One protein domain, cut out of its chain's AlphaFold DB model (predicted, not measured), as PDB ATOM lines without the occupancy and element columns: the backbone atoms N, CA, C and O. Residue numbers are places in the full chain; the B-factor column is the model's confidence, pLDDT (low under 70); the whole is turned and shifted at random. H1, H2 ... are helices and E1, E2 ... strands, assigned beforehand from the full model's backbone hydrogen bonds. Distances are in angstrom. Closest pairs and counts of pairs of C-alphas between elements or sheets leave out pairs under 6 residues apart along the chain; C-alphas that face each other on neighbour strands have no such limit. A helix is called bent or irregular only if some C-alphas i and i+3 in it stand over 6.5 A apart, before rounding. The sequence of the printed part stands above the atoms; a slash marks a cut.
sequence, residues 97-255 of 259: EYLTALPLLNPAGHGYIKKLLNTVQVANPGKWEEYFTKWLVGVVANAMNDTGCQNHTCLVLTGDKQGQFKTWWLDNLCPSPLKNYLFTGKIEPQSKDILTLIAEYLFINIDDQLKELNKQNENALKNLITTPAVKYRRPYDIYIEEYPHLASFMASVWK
ATOM      1  N   GLU A  97     264.104 554.509 478.046       96.38
ATOM      2  CA  GLU A  97     264.578 553.867 476.815       96.38
ATOM      3  C   GLU A  97     265.440 552.637 477.139       96.38
ATOM      4  O   GLU A  97     265.142 551.540 476.668       96.38
ATOM      5  N   TYR A  98     266.433 552.789 478.027       96.06
ATOM      6  CA  TYR A  98     267.258 551.675 478.495       96.06
ATOM      7  C   TYR A  98     266.420 550.558 479.129       96.06
ATOM      8  O   TYR A  98     266.565 549.404 478.737       96.06
ATOM      9  N   LEU A  99     265.536 550.887 480.080       95.62
ATOM     10  CA  LEU A  99     264.704 549.904 480.782       95.62
ATOM     11  C   LEU A  99     263.757 549.162 479.827       95.62
ATOM     12  O   LEU A  99     263.584 547.955 479.964       95.62
ATOM     13  N   THR A 100     263.184 549.856 478.841       95.25
ATOM     14  CA  THR A 100     262.294 549.267 477.828       95.25
ATOM     15  C   THR A 100     263.030 548.439 476.779       95.25
ATOM     16  O   THR A 100     262.436 547.541 476.193       95.25
ATOM     17  N   ALA A 101     264.317 548.715 476.552       94.56
ATOM     18  CA  ALA A 101     265.161 547.963 475.627       94.56
ATOM     19  C   ALA A 101     265.750 546.685 476.251       94.56
ATOM     20  O   ALA A 101     266.393 545.899 475.548       94.56
ATOM     21  N   LEU A 102     265.567 546.465 477.560       92.00
ATOM     22  CA  LEU A 102     266.020 545.243 478.219       92.00
ATOM     23  C   LEU A 102     265.290 544.016 477.649       92.00
ATOM     24  O   LEU A 102     264.087 544.076 477.382       92.00
ATOM     25  N   PRO A 103     265.986 542.875 477.490       89.31
ATOM     26  CA  PRO A 103     265.344 541.653 477.035       89.31
ATOM     27  C   PRO A 103     264.277 541.213 478.041       89.31
ATOM     28  O   PRO A 103     264.473 541.303 479.255       89.31
ATOM     29  N   LEU A 104     263.165 540.677 477.538       83.00
ATOM     30  CA  LEU A 104     262.156 540.045 478.382       83.00
ATOM     31  C   LEU A 104     262.741 538.760 478.976       83.00
ATOM     32  O   LEU A 104     262.858 537.732 478.310       83.00
ATOM     33  N   LEU A 105     263.147 538.840 480.239       79.94
ATOM     34  CA  LEU A 105     263.677 537.712 480.990       79.94
ATOM     35  C   LEU A 105     262.537 536.986 481.702       79.94
ATOM     36  O   LEU A 105     261.668 537.625 482.290       79.94
ATOM     37  N   ASN A 106     262.569 535.652 481.709       73.44
ATOM     38  CA  ASN A 106     261.654 534.858 482.526       73.44
ATOM     39  C   ASN A 106     262.022 535.021 484.019       73.44
ATOM     40  O   ASN A 106     263.087 534.534 484.422       73.44
ATOM     41  N   PRO A 107     261.167 535.648 484.857       65.81
ATOM     42  CA  PRO A 107     261.474 535.878 486.270       65.81
ATOM     43  C   PRO A 107     261.659 534.577 487.063       65.81
ATOM     44  O   PRO A 107     262.483 534.521 487.974       65.81
ATOM     45  N   ALA A 108     260.939 533.514 486.687       63.72
ATOM     46  CA  ALA A 108     260.968 532.222 487.370       63.72
ATOM     47  C   ALA A 108     262.176 531.350 486.979       63.72
ATOM     48  O   ALA A 108     262.560 530.456 487.728       63.72
ATOM     49  N   GLY A 109     262.783 531.589 485.811       60.84
ATOM     50  CA  GLY A 109     263.713 530.633 485.196       60.84
ATOM     51  C   GLY A 109     265.177 530.743 485.626       60.84
ATOM     52  O   GLY A 109     265.931 529.785 485.480       60.84
ATOM     53  N   HIS A 110     265.618 531.901 486.127       65.38
ATOM     54  CA  HIS A 110     267.060 532.185 486.186       65.38
ATOM     55  C   HIS A 110     267.579 532.795 487.489       65.38
ATOM     56  O   HIS A 110     268.801 532.838 487.666       65.38
ATOM     57  N   GLY A 111     266.693 533.250 488.385       83.56
ATOM     58  CA  GLY A 111     267.075 533.782 489.697       83.56
ATOM     59  C   GLY A 111     268.140 534.882 489.625       83.56
ATOM     60  O   GLY A 111     269.074 534.871 490.421       83.56
ATOM     61  N   TYR A 112     268.057 535.794 488.647       88.12
ATOM     62  CA  TYR A 112     269.092 536.812 488.404       88.12
ATOM     63  C   TYR A 112     269.355 537.695 489.626       88.12
ATOM     64  O   TYR A 112     270.512 537.952 489.948       88.12
ATOM     65  N   ILE A 113     268.292 538.087 490.341       90.31
ATOM     66  CA  ILE A 113     268.409 538.838 491.595       90.31
ATOM     67  C   ILE A 113     269.204 538.017 492.612       90.31
ATOM     68  O   ILE A 113     270.216 538.484 493.116       90.31
ATOM     69  N   LYS A 114     268.834 536.754 492.839       90.06
ATOM     70  CA  LYS A 114     269.561 535.862 493.748       90.06
ATOM     71  C   LYS A 114     271.030 535.671 493.357       90.06
ATOM     72  O   LYS A 114     271.899 535.694 494.223       90.06
ATOM     73  N   LYS A 115     271.338 535.535 492.061       91.88
ATOM     74  CA  LYS A 115     272.724 535.458 491.559       91.88
ATOM     75  C   LYS A 115     273.523 536.717 491.888       91.88
ATOM     76  O   LYS A 115     274.657 536.596 492.336       91.88
ATOM     77  N   LEU A 116     272.929 537.897 491.698       93.19
ATOM     78  CA  LEU A 116     273.532 539.173 492.081       93.19
ATOM     79  C   LEU A 116     273.734 539.260 493.599       93.19
ATOM     80  O   LEU A 116     274.800 539.643 494.062       93.19
ATOM     81  N   LEU A 117     272.740 538.861 494.389       93.38
ATOM     82  CA  LEU A 117     272.827 538.924 495.847       93.38
ATOM     83  C   LEU A 117     273.882 537.986 496.426       93.38
ATOM     84  O   LEU A 117     274.502 538.330 497.428       93.38
ATOM     85  N   ASN A 118     274.138 536.854 495.768       93.06
ATOM     86  CA  ASN A 118     275.195 535.918 496.143       93.06
ATOM     87  C   ASN A 118     276.615 536.468 495.921       93.06
ATOM     88  O   ASN A 118     277.573 535.848 496.377       93.06
ATOM     89  N   THR A 119     276.787 537.621 495.258       94.50
ATOM     90  CA  THR A 119     278.099 538.282 495.169       94.50
ATOM     91  C   THR A 119     278.458 539.053 496.443       94.50
ATOM     92  O   THR A 119     279.550 539.612 496.520       94.50
ATOM     93  N   VAL A 120     277.548 539.133 497.423       91.69
ATOM     94  CA  VAL A 120     277.748 539.834 498.696       91.69
ATOM     95  C   VAL A 120     277.471 538.886 499.853       91.69
ATOM     96  O   VAL A 120     276.441 538.220 499.904       91.69
ATOM     97  N   GLN A 121     278.377 538.864 500.827       90.12
ATOM     98  CA  GLN A 121     278.140 538.192 502.101       90.12
ATOM     99  C   GLN A 121     277.510 539.180 503.082       90.12
ATOM    100  O   GLN A 121     278.063 540.248 503.344       90.12
ATOM    101  N   VAL A 122     276.351 538.819 503.630       89.88
ATOM    102  CA  VAL A 122     275.617 539.625 504.612       89.88
ATOM    103  C   VAL A 122     275.469 538.851 505.916       89.88
ATOM    104  O   VAL A 122     275.283 537.636 505.904       89.88
ATOM    105  N   ALA A 123     275.510 539.553 507.050       87.75
ATOM    106  CA  ALA A 123     275.353 538.925 508.364       87.75
ATOM    107  C   ALA A 123     273.945 538.333 508.577       87.75
ATOM    108  O   ALA A 123     273.800 537.310 509.236       87.75
ATOM    109  N   ASN A 124     272.917 538.957 507.987       86.06
ATOM    110  CA  ASN A 124     271.510 538.580 508.149       86.06
ATOM    111  C   ASN A 124     270.878 538.213 506.790       86.06
ATOM    112  O   ASN A 124     270.174 539.036 506.198       86.06
ATOM    113  N   PRO A 125     271.106 536.995 506.267       89.00
ATOM    114  CA  PRO A 125     270.667 536.622 504.920       89.00
ATOM    115  C   PRO A 125     269.147 536.451 504.784       89.00
ATOM    116  O   PRO A 125     268.616 536.635 503.692       89.00
ATOM    117  N   GLY A 126     268.424 536.155 505.872       90.94
ATOM    118  CA  GLY A 126     267.009 535.756 505.820       90.94
ATOM    119  C   GLY A 126     266.044 536.778 505.200       90.94
ATOM    120  O   GLY A 126     264.999 536.387 504.694       90.94
ATOM    121  N   LYS A 127     266.388 538.073 505.208       89.75
ATOM    122  CA  LYS A 127     265.579 539.158 504.615       89.75
ATOM    123  C   LYS A 127     266.275 539.897 503.471       89.75
ATOM    124  O   LYS A 127     265.701 540.820 502.901       89.75
ATOM    125  N   TRP A 128     267.498 539.497 503.124       93.00
ATOM    126  CA  TRP A 128     268.317 540.200 502.138       93.00
ATOM    127  C   TRP A 128     267.663 540.219 500.756       93.00
ATOM    128  O   TRP A 128     267.500 541.283 500.162       93.00
ATOM    129  N   GLU A 129     267.209 539.055 500.288       93.19
ATOM    130  CA  GLU A 129     266.557 538.919 498.984       93.19
ATOM    131  C   GLU A 129     265.223 539.661 498.909       93.19
ATOM    132  O   GLU A 129     264.974 540.370 497.936       93.19
ATOM    133  N   GLU A 130     264.408 539.587 499.959       92.69
ATOM    134  CA  GLU A 130     263.128 540.293 500.043       92.69
ATOM    135  C   GLU A 130     263.312 541.817 499.984       92.69
ATOM    136  O   GLU A 130     262.679 542.493 499.171       92.69
ATOM    137  N   TYR A 131     264.206 542.366 500.812       94.50
ATOM    138  CA  TYR A 131     264.421 543.813 500.894       94.50
ATOM    139  C   TYR A 131     265.065 544.371 499.632       94.50
ATOM    140  O   TYR A 131     264.616 545.398 499.123       94.50
ATOM    141  N   PHE A 132     266.070 543.678 499.097       95.50
ATOM    142  CA  PHE A 132     266.705 544.101 497.859       95.50
ATOM    143  C   PHE A 132     265.733 544.034 496.679       95.50
ATOM    144  O   PHE A 132     265.656 544.985 495.905       95.50
ATOM    145  N   THR A 133     264.948 542.957 496.559       94.44
ATOM    146  CA  THR A 133     263.954 542.825 495.482       94.44
ATOM    147  C   THR A 133     262.918 543.938 495.560       94.44
ATOM    148  O   THR A 133     262.631 544.572 494.547       94.44
ATOM    149  N   LYS A 134     262.395 544.231 496.757       95.38
ATOM    150  CA  LYS A 134     261.435 545.323 496.958       95.38
ATOM    151  C   LYS A 134     262.019 546.675 496.544       95.38
ATOM    152  O   LYS A 134     261.356 547.420 495.825       95.38
ATOM    153  N   TRP A 135     263.247 546.975 496.967       97.31
ATOM    154  CA  TRP A 135     263.926 548.215 496.590       97.31
ATOM    155  C   TRP A 135     264.161 548.288 495.075       97.31
ATOM    156  O   TRP A 135     263.829 549.298 494.467       97.31
ATOM    157  N   LEU A 136     264.639 547.212 494.443       96.31
ATOM    158  CA  LEU A 136     264.913 547.175 493.002       96.31
ATOM    159  C   LEU A 136     263.638 547.333 492.155       96.31
ATOM    160  O   LEU A 136     263.645 548.056 491.162       96.31
ATOM    161  N   VAL A 137     262.531 546.702 492.559       95.12
ATOM    162  CA  VAL A 137     261.218 546.923 491.930       95.12
ATOM    163  C   VAL A 137     260.786 548.380 492.100       95.12
ATOM    164  O   VAL A 137     260.315 548.988 491.142       95.12
ATOM    165  N   GLY A 138     261.010 548.959 493.284       96.75
ATOM    166  CA  GLY A 138     260.800 550.382 493.546       96.75
ATOM    167  C   GLY A 138     261.589 551.277 492.591       96.75
ATOM    168  O   GLY A 138     261.005 552.190 492.021       96.75
ATOM    169  N   VAL A 139     262.874 550.990 492.348       97.69
ATOM    170  CA  VAL A 139     263.725 551.740 491.399       97.69
ATOM    171  C   VAL A 139     263.088 551.788 490.011       97.69
ATOM    172  O   VAL A 139     262.951 552.862 489.425       97.69
ATOM    173  N   VAL A 140     262.674 550.630 489.487       96.69
ATOM    174  CA  VAL A 140     262.067 550.540 488.152       96.69
ATOM    175  C   VAL A 140     260.712 551.244 488.123       96.69
ATOM    176  O   VAL A 140     260.458 552.031 487.215       96.69
ATOM    177  N   ALA A 141     259.858 551.022 489.126       96.56
ATOM    178  CA  ALA A 141     258.561 551.688 489.220       96.56
ATOM    179  C   ALA A 141     258.706 553.216 489.282       96.56
ATOM    180  O   ALA A 141     257.937 553.927 488.640       96.56
ATOM    181  N   ASN A 142     259.707 553.716 490.006       96.69
ATOM    182  CA  ASN A 142     259.968 555.143 490.154       96.69
ATOM    183  C   ASN A 142     260.479 555.765 488.850       96.69
ATOM    184  O   ASN A 142     259.998 556.807 488.431       96.69
ATOM    185  N   ALA A 143     261.384 555.088 488.141       97.00
ATOM    186  CA  ALA A 143     261.877 555.563 486.850       97.00
ATOM    187  C   ALA A 143     260.799 555.569 485.744       97.00
ATOM    188  O   ALA A 143     260.872 556.367 484.805       97.00
ATOM    189  N   MET A 144     259.807 554.679 485.833       96.56
ATOM    190  CA  MET A 144     258.764 554.509 484.814       96.56
ATOM    191  C   MET A 144     257.511 555.366 485.047       96.56
ATOM    192  O   MET A 144     256.683 555.442 484.144       96.56
ATOM    193  N   ASN A 145     257.375 556.023 486.202       94.12
ATOM    194  CA  ASN A 145     256.207 556.840 486.539       94.12
ATOM    195  C   ASN A 145     256.606 558.282 486.853       94.12
ATOM    196  O   ASN A 145     257.543 558.520 487.602       94.12
ATOM    197  N   ASP A 146     255.848 559.244 486.324       91.56
ATOM    198  CA  ASP A 146     256.050 560.674 486.606       91.56
ATOM    199  C   ASP A 146     255.236 561.170 487.814       91.56
ATOM    200  O   ASP A 146     255.369 562.315 488.241       91.56
ATOM    201  N   THR A 147     254.369 560.320 488.367       89.06
ATOM    202  CA  THR A 147     253.433 560.681 489.432       89.06
ATOM    203  C   THR A 147     253.870 560.127 490.780       89.06
ATOM    204  O   THR A 147     253.859 558.911 490.993       89.06
ATOM    205  N   GLY A 148     254.149 561.028 491.720       88.94
ATOM    206  CA  GLY A 148     254.493 560.669 493.090       88.94
ATOM    207  C   GLY A 148     255.851 559.974 493.223       88.94
ATOM    208  O   GLY A 148     256.563 559.758 492.250       88.94
ATOM    209  N   CYS A 149     256.186 559.591 494.455       91.06
ATOM    210  CA  CYS A 149     257.334 558.736 494.734       91.06
ATOM    211  C   CYS A 149     256.860 557.276 494.750       91.06
ATOM    212  O   CYS A 149     255.913 556.934 495.455       91.06
ATOM    213  N   GLN A 150     257.499 556.407 493.970       94.94
ATOM    214  CA  GLN A 150     257.214 554.965 493.968       94.94
ATOM    215  C   GLN A 150     258.221 554.189 494.828       94.94
ATOM    216  O   GLN A 150     257.907 553.106 495.327       94.94
ATOM    217  N   ASN A 151     259.418 554.745 495.050       95.81
ATOM    218  CA  ASN A 151     260.453 554.136 495.881       95.81
ATOM    219  C   ASN A 151     260.684 554.895 497.193       95.81
ATOM    220  O   ASN A 151     261.640 555.647 497.346       95.81
ATOM    221  N   HIS A 152     259.857 554.606 498.194       92.94
ATOM    222  CA  HIS A 152     259.980 555.181 499.539       92.94
ATOM    223  C   HIS A 152     261.091 554.543 500.397       92.94
ATOM    224  O   HIS A 152     261.108 554.720 501.617       92.94
ATOM    225  N   THR A 153     261.973 553.729 499.809       93.56
ATOM    226  CA  THR A 153     262.973 552.946 500.549       93.56
ATOM    227  C   THR A 153     264.396 553.337 500.170       93.56
ATOM    228  O   THR A 153     264.689 553.633 499.016       93.56
ATOM    229  N   CYS A 154     265.299 553.302 501.152       94.12
ATOM    230  CA  CYS A 154     266.731 553.500 500.949       94.12
ATOM    231  C   CYS A 154     267.473 552.194 501.249       94.12
ATOM    232  O   CYS A 154     267.344 551.645 502.348       94.12
ATOM    233  N   LEU A 155     268.235 551.689 500.277       94.94
ATOM    234  CA  LEU A 155     269.061 550.497 500.456       94.94
ATOM    235  C   LEU A 155     270.357 550.873 501.179       94.94
ATOM    236  O   LEU A 155     271.196 551.570 500.616       94.94
ATOM    237  N   VAL A 156     270.557 550.380 502.401       92.69
ATOM    238  CA  VAL A 156     271.746 550.712 503.202       92.69
ATOM    239  C   VAL A 156     272.608 549.476 503.437       92.69
ATOM    240  O   VAL A 156     272.159 548.504 504.040       92.69
ATOM    241  N   LEU A 157     273.873 549.537 503.014       91.31
ATOM    242  CA  LEU A 157     274.888 548.542 503.347       91.31
ATOM    243  C   LEU A 157     275.748 549.017 504.516       91.31
ATOM    244  O   LEU A 157     276.497 549.990 504.410       91.31
ATOM    245  N   THR A 158     275.702 548.275 505.619       89.00
ATOM    246  CA  THR A 158     276.544 548.507 506.799       89.00
ATOM    247  C   THR A 158     277.632 547.445 506.898       89.00
ATOM    248  O   THR A 158     277.338 546.263 506.731       89.00
ATOM    249  N   GLY A 159     278.864 547.824 507.229       85.75
ATOM    250  CA  GLY A 159     279.928 546.858 507.529       85.75
ATOM    251  C   GLY A 159     280.866 547.345 508.626       85.75
ATOM    252  O   GLY A 159     280.904 548.532 508.916       85.75
ATOM    253  N   ASP A 160     281.638 546.457 509.239       82.88
ATOM    254  CA  ASP A 160     282.429 546.813 510.430       82.88
ATOM    255  C   ASP A 160     283.770 547.491 510.102       82.88
ATOM    256  O   ASP A 160     284.440 548.012 510.990       82.88
ATOM    257  N   LYS A 161     284.177 547.483 508.824       78.75
ATOM    258  CA  LYS A 161     285.439 548.064 508.345       78.75
ATOM    259  C   LYS A 161     285.230 548.913 507.087       78.75
ATOM    260  O   LYS A 161     284.346 548.642 506.260       78.75
ATOM    261  N   GLN A 162     286.077 549.927 506.924       77.56
ATOM    262  CA  GLN A 162     286.262 550.608 505.643       77.56
ATOM    263  C   GLN A 162     286.917 549.647 504.632       77.56
ATOM    264  O   GLN A 162     287.544 548.662 505.017       77.56
ATOM    265  N   GLY A 163     286.734 549.898 503.333       81.25
ATOM    266  CA  GLY A 163     287.407 549.124 502.282       81.25
ATOM    267  C   GLY A 163     286.769 547.771 501.946       81.25
ATOM    268  O   GLY A 163     287.346 546.996 501.200       81.25
ATOM    269  N   GLN A 164     285.559 547.481 502.435       86.81
ATOM    270  CA  GLN A 164     284.810 546.254 502.095       86.81
ATOM    271  C   GLN A 164     284.031 546.348 500.765       86.81
ATOM    272  O   GLN A 164     283.030 545.665 500.594       86.81
ATOM    273  N   PHE A 165     284.425 547.244 499.854       90.19
ATOM    274  CA  PHE A 165     283.826 547.402 498.517       90.19
ATOM    275  C   PHE A 165     282.306 547.681 498.469       90.19
ATOM    276  O   PHE A 165     281.693 547.530 497.418       90.19
ATOM    277  N   LYS A 166     281.689 548.145 499.567       91.94
ATOM    278  CA  LYS A 166     280.241 548.441 499.641       91.94
ATOM    279  C   LYS A 166     279.802 549.476 498.603       91.94
ATOM    280  O   LYS A 166     278.925 549.193 497.795       91.94
ATOM    281  N   THR A 167     280.451 550.641 498.605       92.62
ATOM    282  CA  THR A 167     280.211 551.725 497.640       92.62
ATOM    283  C   THR A 167     280.401 551.221 496.214       92.62
ATOM    284  O   THR A 167     279.534 551.409 495.374       92.62
ATOM    285  N   TRP A 168     281.487 550.479 495.971       93.69
ATOM    286  CA  TRP A 168     281.785 549.902 494.662       93.69
ATOM    287  C   TRP A 168     280.694 548.934 494.190       93.69
ATOM    288  O   TRP A 168     280.288 548.986 493.032       93.69
ATOM    289  N   TRP A 169     280.185 548.063 495.064       95.50
ATOM    290  CA  TRP A 169     279.112 547.137 494.709       95.50
ATOM    291  C   TRP A 169     277.810 547.882 494.384       95.50
ATOM    292  O   TRP A 169     277.196 547.596 493.359       95.50
ATOM    293  N   LEU A 170     277.441 548.884 495.194       96.06
ATOM    294  CA  LEU A 170     276.278 549.745 494.946       96.06
ATOM    295  C   LEU A 170     276.401 550.513 493.624       96.06
ATOM    296  O   LEU A 170     275.471 550.520 492.824       96.06
ATOM    297  N   ASP A 171     277.569 551.088 493.338       96.25
ATOM    298  CA  ASP A 171     277.816 551.808 492.087       96.25
ATOM    299  C   ASP A 171     277.673 550.887 490.866       96.25
ATOM    300  O   ASP A 171     277.222 551.317 489.800       96.25
ATOM    301  N   ASN A 172     278.028 549.605 491.003       96.12
ATOM    302  CA  ASN A 172     277.893 548.597 489.947       96.12
ATOM    303  C   ASN A 172     276.463 548.081 489.740       96.12
ATOM    304  O   ASN A 172     276.219 547.430 488.725       96.12
ATOM    305  N   LEU A 173     275.508 548.440 490.604       96.44
ATOM    306  CA  LEU A 173     274.083 548.272 490.298       96.44
ATOM    307  C   LEU A 173     273.647 549.192 489.150       96.44
ATOM    308  O   LEU A 173     272.732 548.855 488.399       96.44
ATOM    309  N   CYS A 174     274.313 550.342 488.986       97.25
ATOM    310  CA  CYS A 174     274.053 551.238 487.871       97.25
ATOM    311  C   CYS A 174     274.669 550.682 486.574       97.25
ATOM    312  O   CYS A 174     275.897 550.513 486.507       97.25
ATOM    313  N   PRO A 175     273.862 550.428 485.528       94.94
ATOM    314  CA  PRO A 175     274.358 549.858 484.286       94.94
ATOM    315  C   PRO A 175     275.276 550.841 483.551       94.94
ATOM    316  O   PRO A 175     275.107 552.056 483.633       94.94
ATOM    317  N   SER A 176     276.251 550.314 482.800       93.00
ATOM    318  CA  SER A 176     277.282 551.121 482.121       93.00
ATOM    319  C   SER A 176     276.721 552.288 481.278       93.00
ATOM    320  O   SER A 176     277.212 553.406 481.454       93.00
ATOM    321  N   PRO A 177     275.655 552.113 480.463       93.75
ATOM    322  CA  PRO A 177     275.057 553.217 479.702       93.75
ATOM    323  C   PRO A 177     274.447 554.335 480.556       93.75
ATOM    324  O   PRO A 177     274.278 555.451 480.068       93.75
ATOM    325  N   LEU A 178     274.113 554.054 481.821       96.50
ATOM    326  CA  LEU A 178     273.469 554.997 482.734       96.50
ATOM    327  C   LEU A 178     274.404 555.521 483.831       96.50
ATOM    328  O   LEU A 178     273.938 556.184 484.753       96.50
ATOM    329  N   LYS A 179     275.723 555.304 483.742       95.19
ATOM    330  CA  LYS A 179     276.671 555.776 484.774       95.19
ATOM    331  C   LYS A 179     276.609 557.284 485.027       95.19
ATOM    332  O   LYS A 179     276.797 557.709 486.158       95.19
ATOM    333  N   ASN A 180     276.241 558.082 484.024       94.88
ATOM    334  CA  ASN A 180     276.027 559.528 484.170       94.88
ATOM    335  C   ASN A 180     274.759 559.907 484.972       94.88
ATOM    336  O   ASN A 180     274.501 561.091 485.183       94.88
ATOM    337  N   TYR A 181     273.966 558.918 485.394       97.62
ATOM    338  CA  TYR A 181     272.788 559.043 486.259       97.62
ATOM    339  C   TYR A 181     273.018 558.399 487.633       97.62
ATOM    340  O   TYR A 181     272.061 558.159 488.368       97.62
ATOM    341  N   LEU A 182     274.275 558.117 487.987       98.00
ATOM    342  CA  LEU A 182     274.698 557.726 489.325       98.00
ATOM    343  C   LEU A 182     275.467 558.886 489.961       98.00
ATOM    344  O   LEU A 182     276.463 559.353 489.414       98.00
ATOM    345  N   PHE A 183     275.002 559.330 491.122       97.06
ATOM    346  CA  PHE A 183     275.754 560.207 492.005       97.06
ATOM    347  C   PHE A 183     276.264 559.385 493.184       97.06
ATOM    348  O   PHE A 183     275.475 558.679 493.810       97.06
ATOM    349  N   THR A 184     277.547 559.523 493.513       95.56
ATOM    350  CA  THR A 184     278.155 558.884 494.684       95.56
ATOM    351  C   THR A 184     278.928 559.924 495.469       95.56
ATOM    352  O   THR A 184     279.838 560.559 494.936       95.56
ATOM    353  N   GLY A 185     278.568 560.106 496.736       91.69
ATOM    354  CA  GLY A 185     279.273 561.032 497.608       91.69
ATOM    355  C   GLY A 185     278.421 561.576 498.740       91.69
ATOM    356  O   GLY A 185     277.413 560.997 499.146       91.69
ATOM    357  N   LYS A 186     278.871 562.712 499.264       88.50
ATOM    358  CA  LYS A 186     278.219 563.437 500.347       88.50
ATOM    359  C   LYS A 186     277.079 564.293 499.797       88.50
ATOM    360  O   LYS A 186     277.249 564.974 498.791       88.50
ATOM    361  N   ILE A 187     275.943 564.274 500.481       87.75
ATOM    362  CA  ILE A 187     274.792 565.131 500.229       87.75
ATOM    363  C   ILE A 187     274.597 566.117 501.382       87.75
ATOM    364  O   ILE A 187     274.880 565.828 502.544       87.75
ATOM    365  N   GLU A 188     274.075 567.290 501.066       85.06
ATOM    366  CA  GLU A 188     273.612 568.251 502.062       85.06
ATOM    367  C   GLU A 188     272.085 568.285 501.990       85.06
ATOM    368  O   GLU A 188     271.546 568.865 501.047       85.06
ATOM    369  N   PRO A 189     271.357 567.670 502.945       81.12
ATOM    370  CA  PRO A 189     269.901 567.514 502.853       81.12
ATOM    371  C   PRO A 189     269.104 568.822 502.729       81.12
ATOM    372  O   PRO A 189     267.932 568.801 502.373       81.12
ATOM    373  N   GLN A 190     269.725 569.956 503.062       79.94
ATOM    374  CA  GLN A 190     269.122 571.289 503.009       79.94
ATOM    375  C   GLN A 190     269.537 572.087 501.759       79.94
ATOM    376  O   GLN A 190     268.996 573.165 501.517       79.94
ATOM    377  N   SER A 191     270.507 571.598 500.977       85.44
ATOM    378  CA  SER A 191     270.964 572.290 499.769       85.44
ATOM    379  C   SER A 191     269.920 572.182 498.662       85.44
ATOM    380  O   SER A 191     269.299 571.141 498.479       85.44
ATOM    381  N   LYS A 192     269.765 573.239 497.858       83.75
ATOM    382  CA  LYS A 192     268.926 573.195 496.651       83.75
ATOM    383  C   LYS A 192     269.502 572.272 495.576       83.75
ATOM    384  O   LYS A 192     268.741 571.770 494.754       83.75
ATOM    385  N   ASP A 193     270.807 572.005 495.607       87.06
ATOM    386  CA  ASP A 193     271.478 571.159 494.614       87.06
ATOM    387  C   ASP A 193     270.979 569.711 494.660       87.06
ATOM    388  O   ASP A 193     270.947 569.027 493.636       87.06
ATOM    389  N   ILE A 194     270.504 569.251 495.825       91.25
ATOM    390  CA  ILE A 194     269.934 567.909 495.965       91.25
ATOM    391  C   ILE A 194     268.636 567.740 495.172       91.25
ATOM    392  O   ILE A 194     268.336 566.635 494.734       91.25
ATOM    393  N   LEU A 195     267.884 568.823 494.945       93.25
ATOM    394  CA  LEU A 195     266.662 568.779 494.143       93.25
ATOM    395  C   LEU A 195     267.004 568.433 492.691       93.25
ATOM    396  O   LEU A 195     266.358 567.578 492.093       93.25
ATOM    397  N   THR A 196     268.089 569.009 492.166       93.62
ATOM    398  CA  THR A 196     268.639 568.642 490.856       93.62
ATOM    399  C   THR A 196     269.091 567.182 490.835       93.62
ATOM    400  O   THR A 196     268.835 566.473 489.863       93.62
ATOM    401  N   LEU A 197     269.724 566.687 491.909       94.81
ATOM    402  CA  LEU A 197     270.091 565.269 491.993       94.81
ATOM    403  C   LEU A 197     268.852 564.362 491.932       94.81
ATOM    404  O   LEU A 197     268.847 563.395 491.176       94.81
ATOM    405  N   ILE A 198     267.792 564.699 492.670       95.62
ATOM    406  CA  ILE A 198     266.545 563.921 492.712       95.62
ATOM    407  C   ILE A 198     265.848 563.880 491.348       95.62
ATOM    408  O   ILE A 198     265.362 562.824 490.947       95.62
ATOM    409  N   ALA A 199     265.807 565.006 490.634       95.38
ATOM    410  CA  ALA A 199     265.160 565.094 489.326       95.38
ATOM    411  C   ALA A 199     265.947 564.402 488.210       95.38
ATOM    412  O   ALA A 199     265.361 563.932 487.237       95.38
ATOM    413  N   GLU A 200     267.279 564.368 488.311       95.88
ATOM    414  CA  GLU A 200     268.116 564.032 487.162       95.88
ATOM    415  C   GLU A 200     268.963 562.762 487.302       95.88
ATOM    416  O   GLU A 200     269.690 562.424 486.365       95.88
ATOM    417  N   TYR A 201     268.960 562.086 488.449       97.62
ATOM    418  CA  TYR A 201     269.755 560.876 488.673       97.62
ATOM    419  C   TYR A 201     268.844 559.688 488.951       97.62
ATOM    420  O   TYR A 201     267.828 559.825 489.613       97.62
ATOM    421  N   LEU A 202     269.229 558.513 488.452       98.19
ATOM    422  CA  LEU A 202     268.571 557.248 488.774       98.19
ATOM    423  C   LEU A 202     268.969 556.788 490.177       98.19
ATOM    424  O   LEU A 202     268.139 556.293 490.934       98.19
ATOM    425  N   PHE A 203     270.243 556.962 490.520       98.38
ATOM    426  CA  PHE A 203     270.801 556.519 491.786       98.38
ATOM    427  C   PHE A 203     271.530 557.650 492.501       98.38
ATOM    428  O   PHE A 203     272.395 558.310 491.922       98.38
ATOM    429  N   ILE A 204     271.217 557.808 493.786       97.12
ATOM    430  CA  ILE A 204     271.961 558.647 494.725       97.12
ATOM    431  C   ILE A 204     272.545 557.715 495.785       97.12
ATOM    432  O   ILE A 204     271.821 557.204 496.640       97.12
ATOM    433  N   ASN A 205     273.850 557.470 495.699       95.75
ATOM    434  CA  ASN A 205     274.621 556.687 496.654       95.75
ATOM    435  C   ASN A 205     275.262 557.613 497.695       95.75
ATOM    436  O   ASN A 205     276.232 558.321 497.414       95.75
ATOM    437  N   ILE A 206     274.698 557.621 498.898       92.44
ATOM    438  CA  ILE A 206     275.167 558.447 500.008       92.44
ATOM    439  C   ILE A 206     276.356 557.750 500.662       92.44
ATOM    440  O   ILE A 206     276.210 556.687 501.275       92.44
ATOM    441  N   ASP A 207     277.526 558.374 500.568       84.00
ATOM    442  CA  ASP A 207     278.747 557.817 501.136       84.00
ATOM    443  C   ASP A 207     279.024 558.367 502.539       84.00
ATOM    444  O   ASP A 207     279.156 559.574 502.755       84.00
ATOM    445  N   ASP A 208     279.099 557.446 503.497       71.50
ATOM    446  CA  ASP A 208     279.549 557.607 504.880       71.50
ATOM    447  C   ASP A 208     278.770 558.566 505.798       71.50
ATOM    448  O   ASP A 208     278.904 558.496 507.021       71.50
ATOM    449  N   GLN A 209     277.888 559.400 505.251       69.81
ATOM    450  CA  GLN A 209     277.164 560.422 506.009       69.81
ATOM    451  C   GLN A 209     276.055 559.899 506.915       69.81
ATOM    452  O   GLN A 209     275.683 560.593 507.858       69.81
ATOM    453  N   LEU A 210     275.523 558.693 506.682       71.31
ATOM    454  CA  LEU A 210     274.416 558.185 507.505       71.31
ATOM    455  C   LEU A 210     274.792 557.999 508.990       71.31
ATOM    456  O   LEU A 210     273.901 557.857 509.820       71.31
ATOM    457  N   LYS A 211     276.085 558.010 509.347       68.88
ATOM    458  CA  LYS A 211     276.554 557.876 510.741       68.88
ATOM    459  C   LYS A 211     276.418 559.146 511.557       68.88
ATOM    460  O   LYS A 211     276.246 559.074 512.767       68.88
ATOM    461  N   GLU A 212     276.568 560.289 510.898       65.69
ATOM    462  CA  GLU A 212     276.657 561.608 511.530       65.69
ATOM    463  C   GLU A 212     275.331 562.372 511.405       65.69
ATOM    464  O   GLU A 212     275.262 563.584 511.623       65.69
ATOM    465  N   LEU A 213     274.247 561.674 511.047       68.69
ATOM    466  CA  LEU A 213     272.928 562.281 510.961       68.69
ATOM    467  C   LEU A 213     272.421 562.615 512.362       68.69
ATOM    468  O   LEU A 213     272.004 561.753 513.132       68.69
ATOM    469  N   ASN A 214     272.403 563.906 512.676       74.81
ATOM    470  CA  ASN A 214     271.563 564.413 513.751       74.81
ATOM    471  C   ASN A 214     270.067 564.231 513.388       74.81
ATOM    472  O   ASN A 214     269.710 564.030 512.223       74.81
ATOM    473  N   LYS A 215     269.170 564.345 514.381       77.62
ATOM    474  CA  LYS A 215     267.710 564.180 514.184       77.62
ATOM    475  C   LYS A 215     267.143 565.069 513.069       77.62
ATOM    476  O   LYS A 215     266.212 564.673 512.372       77.62
ATOM    477  N   GLN A 216     267.690 566.274 512.903       77.62
ATOM    478  CA  GLN A 216     267.264 567.206 511.861       77.62
ATOM    479  C   GLN A 216     267.612 566.676 510.463       77.62
ATOM    480  O   GLN A 216     266.756 566.677 509.580       77.62
ATOM    481  N   ASN A 217     268.833 566.178 510.274       78.94
ATOM    482  CA  ASN A 217     269.297 565.616 509.011       78.94
ATOM    483  C   ASN A 217     268.602 564.288 508.686       78.94
ATOM    484  O   ASN A 217     268.304 564.038 507.522       78.94
ATOM    485  N   GLU A 218     268.280 563.468 509.690       81.56
ATOM    486  CA  GLU A 218     267.487 562.245 509.502       81.56
ATOM    487  C   GLU A 218     266.081 562.560 508.966       81.56
ATOM    488  O   GLU A 218     265.638 561.960 507.986       81.56
ATOM    489  N   ASN A 219     265.389 563.537 509.563       85.31
ATOM    490  CA  ASN A 219     264.066 563.960 509.100       85.31
ATOM    491  C   ASN A 219     264.122 564.594 507.706       85.31
ATOM    492  O   ASN A 219     263.276 564.297 506.864       85.31
ATOM    493  N   ALA A 220     265.134 565.425 507.441       86.31
ATOM    494  CA  ALA A 220     265.345 565.999 506.117       86.31
ATOM    495  C   ALA A 220     265.565 564.903 505.063       86.31
ATOM    496  O   ALA A 220     264.929 564.926 504.015       86.31
ATOM    497  N   LEU A 221     266.391 563.896 505.367       87.44
ATOM    498  CA  LEU A 221     266.639 562.774 504.467       87.44
ATOM    499  C   LEU A 221     265.376 561.943 504.205       87.44
ATOM    500  O   LEU A 221     265.104 561.597 503.059       87.44
ATOM    501  N   LYS A 222     264.570 561.659 505.237       88.50
ATOM    502  CA  LYS A 222     263.276 560.970 505.068       88.50
ATOM    503  C   LYS A 222     262.340 561.742 504.142       88.50
ATOM    504  O   LYS A 222     261.726 561.143 503.259       88.50
ATOM    505  N   ASN A 223     262.268 563.061 504.310       91.12
ATOM    506  CA  ASN A 223     261.463 563.913 503.440       91.12
ATOM    507  C   ASN A 223     261.980 563.863 502.001       91.12
ATOM    508  O   ASN A 223     261.187 563.685 501.085       91.12
ATOM    509  N   LEU A 224     263.295 563.934 501.791       91.94
ATOM    510  CA  LEU A 224     263.894 563.855 500.456       91.94
ATOM    511  C   LEU A 224     263.596 562.528 499.759       91.94
ATOM    512  O   LEU A 224     263.206 562.546 498.599       91.94
ATOM    513  N   ILE A 225     263.714 561.401 500.470       91.88
ATOM    514  CA  ILE A 225     263.433 560.060 499.930       91.88
ATOM    515  C   ILE A 225     261.969 559.920 499.497       91.88
ATOM    516  O   ILE A 225     261.683 559.215 498.541       91.88
ATOM    517  N   THR A 226     261.038 560.574 500.193       92.69
ATOM    518  CA  THR A 226     259.592 560.357 500.009       92.69
ATOM    519  C   THR A 226     258.879 561.481 499.260       92.69
ATOM    520  O   THR A 226     257.698 561.353 498.940       92.69
ATOM    521  N   THR A 227     259.572 562.583 498.965       93.25
ATOM    522  CA  THR A 227     258.987 563.739 498.278       93.25
ATOM    523  C   THR A 227     258.485 563.324 496.890       93.25
ATOM    524  O   THR A 227     259.249 562.731 496.137       93.25
ATOM    525  N   PRO A 228     257.236 563.634 496.504       92.75
ATOM    526  CA  PRO A 228     256.656 563.125 495.259       92.75
ATOM    527  C   PRO A 228     257.266 563.726 493.984       92.75
ATOM    528  O   PRO A 228     257.321 563.058 492.957       92.75
ATOM    529  N   ALA A 229     257.693 564.985 494.047       94.31
ATOM    530  CA  ALA A 229     258.272 565.744 492.946       94.31
ATOM    531  C   ALA A 229     259.083 566.917 493.510       94.31
ATOM    532  O   ALA A 229     258.843 567.367 494.633       94.31
ATOM    533  N   VAL A 230     260.027 567.442 492.735       93.94
ATOM    534  CA  VAL A 230     260.886 568.556 493.153       93.94
ATOM    535  C   VAL A 230     260.640 569.787 492.292       93.94
ATOM    536  O   VAL A 230     260.466 569.684 491.083       93.94
ATOM    537  N   LYS A 231     260.639 570.972 492.912       93.12
ATOM    538  CA  LYS A 231     260.448 572.253 492.216       93.12
ATOM    539  C   LYS A 231     261.721 573.071 492.250       93.12
ATOM    540  O   LYS A 231     262.172 573.463 493.327       93.12
ATOM    541  N   TYR A 232     262.284 573.357 491.084       91.06
ATOM    542  CA  TYR A 232     263.440 574.237 490.964       91.06
ATOM    543  C   TYR A 232     263.503 574.872 489.574       91.06
ATOM    544  O   TYR A 232     262.808 574.470 488.647       91.06
ATOM    545  N   ARG A 233     264.324 575.914 489.448       90.25
ATOM    546  CA  ARG A 233     264.661 576.535 488.168       90.25
ATOM    547  C   ARG A 233     266.041 576.041 487.776       90.25
ATOM    548  O   ARG A 233     266.989 576.279 488.534       90.25
ATOM    549  N   ARG A 234     266.170 575.373 486.630       86.31
ATOM    550  CA  ARG A 234     267.495 574.995 486.125       86.31
ATOM    551  C   ARG A 234     268.299 576.262 485.808       86.31
ATOM    552  O   ARG A 234     267.721 577.324 485.561       86.31
ATOM    553  N   PRO A 235     269.638 576.204 485.839       81.88
ATOM    554  CA  PRO A 235     270.451 577.322 485.381       81.88
ATOM    555  C   PRO A 235     270.014 577.770 483.981       81.88
ATOM    556  O   PRO A 235     269.859 576.934 483.098       81.88
ATOM    557  N   TYR A 236     269.850 579.081 483.793       76.19
ATOM    558  CA  TYR A 236     269.446 579.723 482.531       76.19
ATOM    559  C   TYR A 236     267.989 579.519 482.086       76.19
ATOM    560  O   TYR A 236     267.570 580.203 481.153       76.19
ATOM    561  N   ASP A 237     267.200 578.698 482.783       84.19
ATOM    562  CA  ASP A 237     265.759 578.628 482.543       84.19
ATOM    563  C   ASP A 237     265.049 579.858 483.113       84.19
ATOM    564  O   ASP A 237     265.459 580.456 484.115       84.19
ATOM    565  N   ILE A 238     263.957 580.245 482.459       86.62
ATOM    566  CA  ILE A 238     263.166 581.425 482.827       86.62
ATOM    567  C   ILE A 238     262.239 581.095 484.003       86.62
ATOM    568  O   ILE A 238     262.072 581.909 484.914       86.62
ATOM    569  N   TYR A 239     261.674 579.886 484.011       89.69
ATOM    570  CA  TYR A 239     260.602 579.486 484.916       89.69
ATOM    571  C   TYR A 239     261.059 578.432 485.926       89.69
ATOM    572  O   TYR A 239     261.950 577.629 485.665       89.69
ATOM    573  N   ILE A 240     260.437 578.452 487.106       91.44
ATOM    574  CA  ILE A 240     260.500 577.323 488.035       91.44
ATOM    575  C   ILE A 240     259.547 576.261 487.499       91.44
ATOM    576  O   ILE A 240     258.372 576.552 487.279       91.44
ATOM    577  N   GLU A 241     260.044 575.042 487.351       92.75
ATOM    578  CA  GLU A 241     259.250 573.896 486.923       92.75
ATOM    579  C   GLU A 241     259.192 572.844 488.032       92.75
ATOM    580  O   GLU A 241     259.980 572.856 488.985       92.75
ATOM    581  N   GLU A 242     258.213 571.951 487.921       94.00
ATOM    582  CA  GLU A 242     258.103 570.757 488.752       94.00
ATOM    583  C   GLU A 242     258.632 569.558 487.964       94.00
ATOM    584  O   GLU A 242     258.213 569.320 486.832       94.00
ATOM    585  N   TYR A 243     259.548 568.809 488.571       94.50
ATOM    586  CA  TYR A 243     260.161 567.626 487.984       94.50
ATOM    587  C   TYR A 243     259.808 566.377 488.798       94.50
ATOM    588  O   TYR A 243     259.817 566.434 490.035       94.50
ATOM    589  N   PRO A 244     259.543 565.240 488.132       95.00
ATOM    590  CA  PRO A 244     259.315 563.967 488.803       95.00
ATOM    591  C   PRO A 244     260.467 563.576 489.731       95.00
ATOM    592  O   PRO A 244     261.635 563.868 489.459       95.00
ATOM    593  N   HIS A 245     260.148 562.869 490.816       95.94
ATOM    594  CA  HIS A 245     261.164 562.225 491.640       95.94
ATOM    595  C   HIS A 245     261.726 561.021 490.886       95.94
ATOM    596  O   HIS A 245     261.142 559.944 490.919       95.94
ATOM    597  N   LEU A 246     262.878 561.176 490.240       96.88
ATOM    598  CA  LEU A 246     263.517 560.096 489.489       96.88
ATOM    599  C   LEU A 246     264.405 559.211 490.378       96.88
ATOM    600  O   LEU A 246     264.436 557.989 490.212       96.88
ATOM    601  N   ALA A 247     265.113 559.825 491.325       97.06
ATOM    602  CA  ALA A 247     266.149 559.159 492.100       97.06
ATOM    603  C   ALA A 247     265.654 558.004 492.974       97.06
ATOM    604  O   ALA A 247     264.566 557.999 493.530       97.06
ATOM    605  N   SER A 248     266.513 557.007 493.136       97.81
ATOM    606  CA  SER A 248     266.412 556.005 494.185       97.81
ATOM    607  C   SER A 248     267.643 556.077 495.070       97.81
ATOM    608  O   SER A 248     268.782 556.112 494.594       97.81
ATOM    609  N   PHE A 249     267.404 556.107 496.377       96.50
ATOM    610  CA  PHE A 249     268.453 556.291 497.367       96.50
ATOM    611  C   PHE A 249     269.073 554.956 497.777       96.50
ATOM    612  O   PHE A 249     268.383 553.954 497.993       96.50
ATOM    613  N   MET A 250     270.394 554.970 497.918       96.38
ATOM    614  CA  MET A 250     271.185 553.908 498.523       96.38
ATOM    615  C   MET A 250     272.338 554.511 499.321       96.38
ATOM    616  O   MET A 250     272.650 555.691 499.169       96.38
ATOM    617  N   ALA A 251     272.950 553.735 500.207       93.81
ATOM    618  CA  ALA A 251     274.031 554.235 501.039       93.81
ATOM    619  C   ALA A 251     274.985 553.140 501.509       93.81
ATOM    620  O   ALA A 251     274.592 551.991 501.740       93.81
ATOM    621  N   SER A 252     276.231 553.534 501.754       90.25
ATOM    622  CA  SER A 252     277.255 552.701 502.382       90.25
ATOM    623  C   SER A 252     277.773 553.326 503.672       90.25
ATOM    624  O   SER A 252     278.099 554.508 503.724       90.25
ATOM    625  N   VAL A 253     277.878 552.506 504.721       85.75
ATOM    626  CA  VAL A 253     278.239 552.949 506.073       85.75
ATOM    627  C   VAL A 253     279.218 551.966 506.714       85.75
ATOM    628  O   VAL A 253     278.984 550.755 506.678       85.75
ATOM    629  N   TRP A 254     280.303 552.437 507.339       77.00
ATOM    630  CA  TRP A 254     281.080 551.600 508.272       77.00
ATOM    631  C   TRP A 254     280.695 551.815 509.746       77.00
ATOM    632  O   TRP A 254     280.503 552.949 510.172       77.00
ATOM    633  N   LYS A 255     280.598 550.761 510.562       65.75
ATOM    634  CA  LYS A 255     280.368 550.919 512.007       65.75
ATOM    635  C   LYS A 255     281.590 551.538 512.682       65.75
ATOM    636  O   LYS A 255     282.722 551.135 512.425       65.75
TER     637      LYS A 255
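What this domain is: This is residues 97 to 255 of the 259 residues of an uncharacterized protein of Parabacteroides goldsteinii dnLKV18 (UniProt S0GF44). A four-stranded parallel sheet makes the core, with H5 over one face and H7 over the other, and the long helix H4 at the beginnings of E1 and E6, on the same face as H5. The small hairpin E4 and E5 packs on H7 away from the sheet, H8 touches the sheet's E6 with its last turns, and ahead of H4 a thin arm loops out, in which residues 101 to 112, of which 107 to 110 belong to H2, stick out free. The printed part has 159 residues with eight named helices and six named strands, in the order H1 H2 H3 H4 E1 H5 H6 E2 H7 E3 H8 E4 E5 E6. The large sheet runs E1 E6 E3 E2, and the hairpin is antiparallel; the class is mixed, helices and strands. The whole is compact, with a radius of gyration of the C-alphas of 16.3 A and spans of 49 by 40 by 24 A.

Where its parts are: In the large sheet, E1 is residues 155 to 159, 13.5 A long; E6, the longest strand, is residues 248 to 254, 20.8 A, ending at C-alpha 254 (281.080, 551.600, 508.272); E3 is residues 203 to 207, 12.3 A; E2 is residues 182 to 185. The second sheet has E4, residues 229 to 232, and E5, residues 241 to 244. H4, residues 125 to 144, is 29.4 A long, from (270.667, 536.622, 504.920) to (258.764, 554.509, 484.814). H8, residues 215 to 226, is 16.8 A; H5, residues 166 to 173, is 11.2 A; H7, residues 193 to 200, is 10.8 A. The short helices are H1, residues 97 to 100, beginning at C-alpha 97 (264.578, 553.867, 476.815), H2, residues 107 to 110, H3, residues 112 to 117, and H6, residues 176 to 181. Three are irregular: H4, with C-alphas 126 and 129 7.5 A apart, H6, with C-alphas 177 and 180 7.8 A apart, and, only just, H2, with C-alphas 107 and 110 6.7 A apart.

How they stand to each other: E1 and E2 are the edge strands. E1 and E6 are parallel at 9 degrees, with N 253 and O 157 at 2.9 A; E6 and E3 at 19 degrees, with N 206 and O 250 at 2.8 A; E3 and E2 at 14 degrees, with N 205 and O 183 at 2.8 A. H5 is on the sheet at a height of 8.0 A, over E6 and E3, along the strands at 4 degrees to E3 on the local plane; the closest C-alphas of H5 and E6 are those of Thr 167 and Ser 252, 5.7 A. H4 is on the same face, over none of the strands, but only just, with 2 of its C-alphas falling on E6; its closest C-alpha pair with E6 is Val 139 and Ser 248, 5.8 A. H7 is on the opposite face, over E3. E2, H7 and E3 form a strand-helix-strand unit, two parallel neighbour strands joined through a helix, with a right-handed crossover; E1, H5, H6 and E2 form a split one, with E6 and E3 between its strands, also right-handed. H6, with residues 178 to 181, and H8, with residues 221 to 226, only graze the sheet. In the hairpin E4 and E5, at 149 degrees, N 243 and O 230 are 2.8 A apart; the closest C-alphas of H7 and E4 are those of Leu 195 and Val 230, 5.9 A. H3 touches H4 with H4's residues 128 to 133 alone, at a steep tilt of 57 degrees, opposite ways; their closest C-alphas are those of Lys 114 and Glu 129, 6.8 A. H2 and H3 meet only through their link, and H1 is close to but not clearly touching H4, Leu 99 and Val 140 having C-alphas 7.9 A apart. In H3, H5, H7 and H8 every O i to N i+4 pair is within hydrogen-bond range; H4 has 14 of 16, H6 has 0 of 2 but 2 of 3 O i to N i+3 pairs, and H1 and H2 are too short for an O i to N i+4 pair.

The domain as a whole: The two C-alphas farthest apart are those of Gly 126 and Ile 238, 51.3 A. The printed part has no cut and no long link. The mean pLDDT of the printed part is 89.5; residues 107 to 110, 209, 211 to 213 and 255 are under 70.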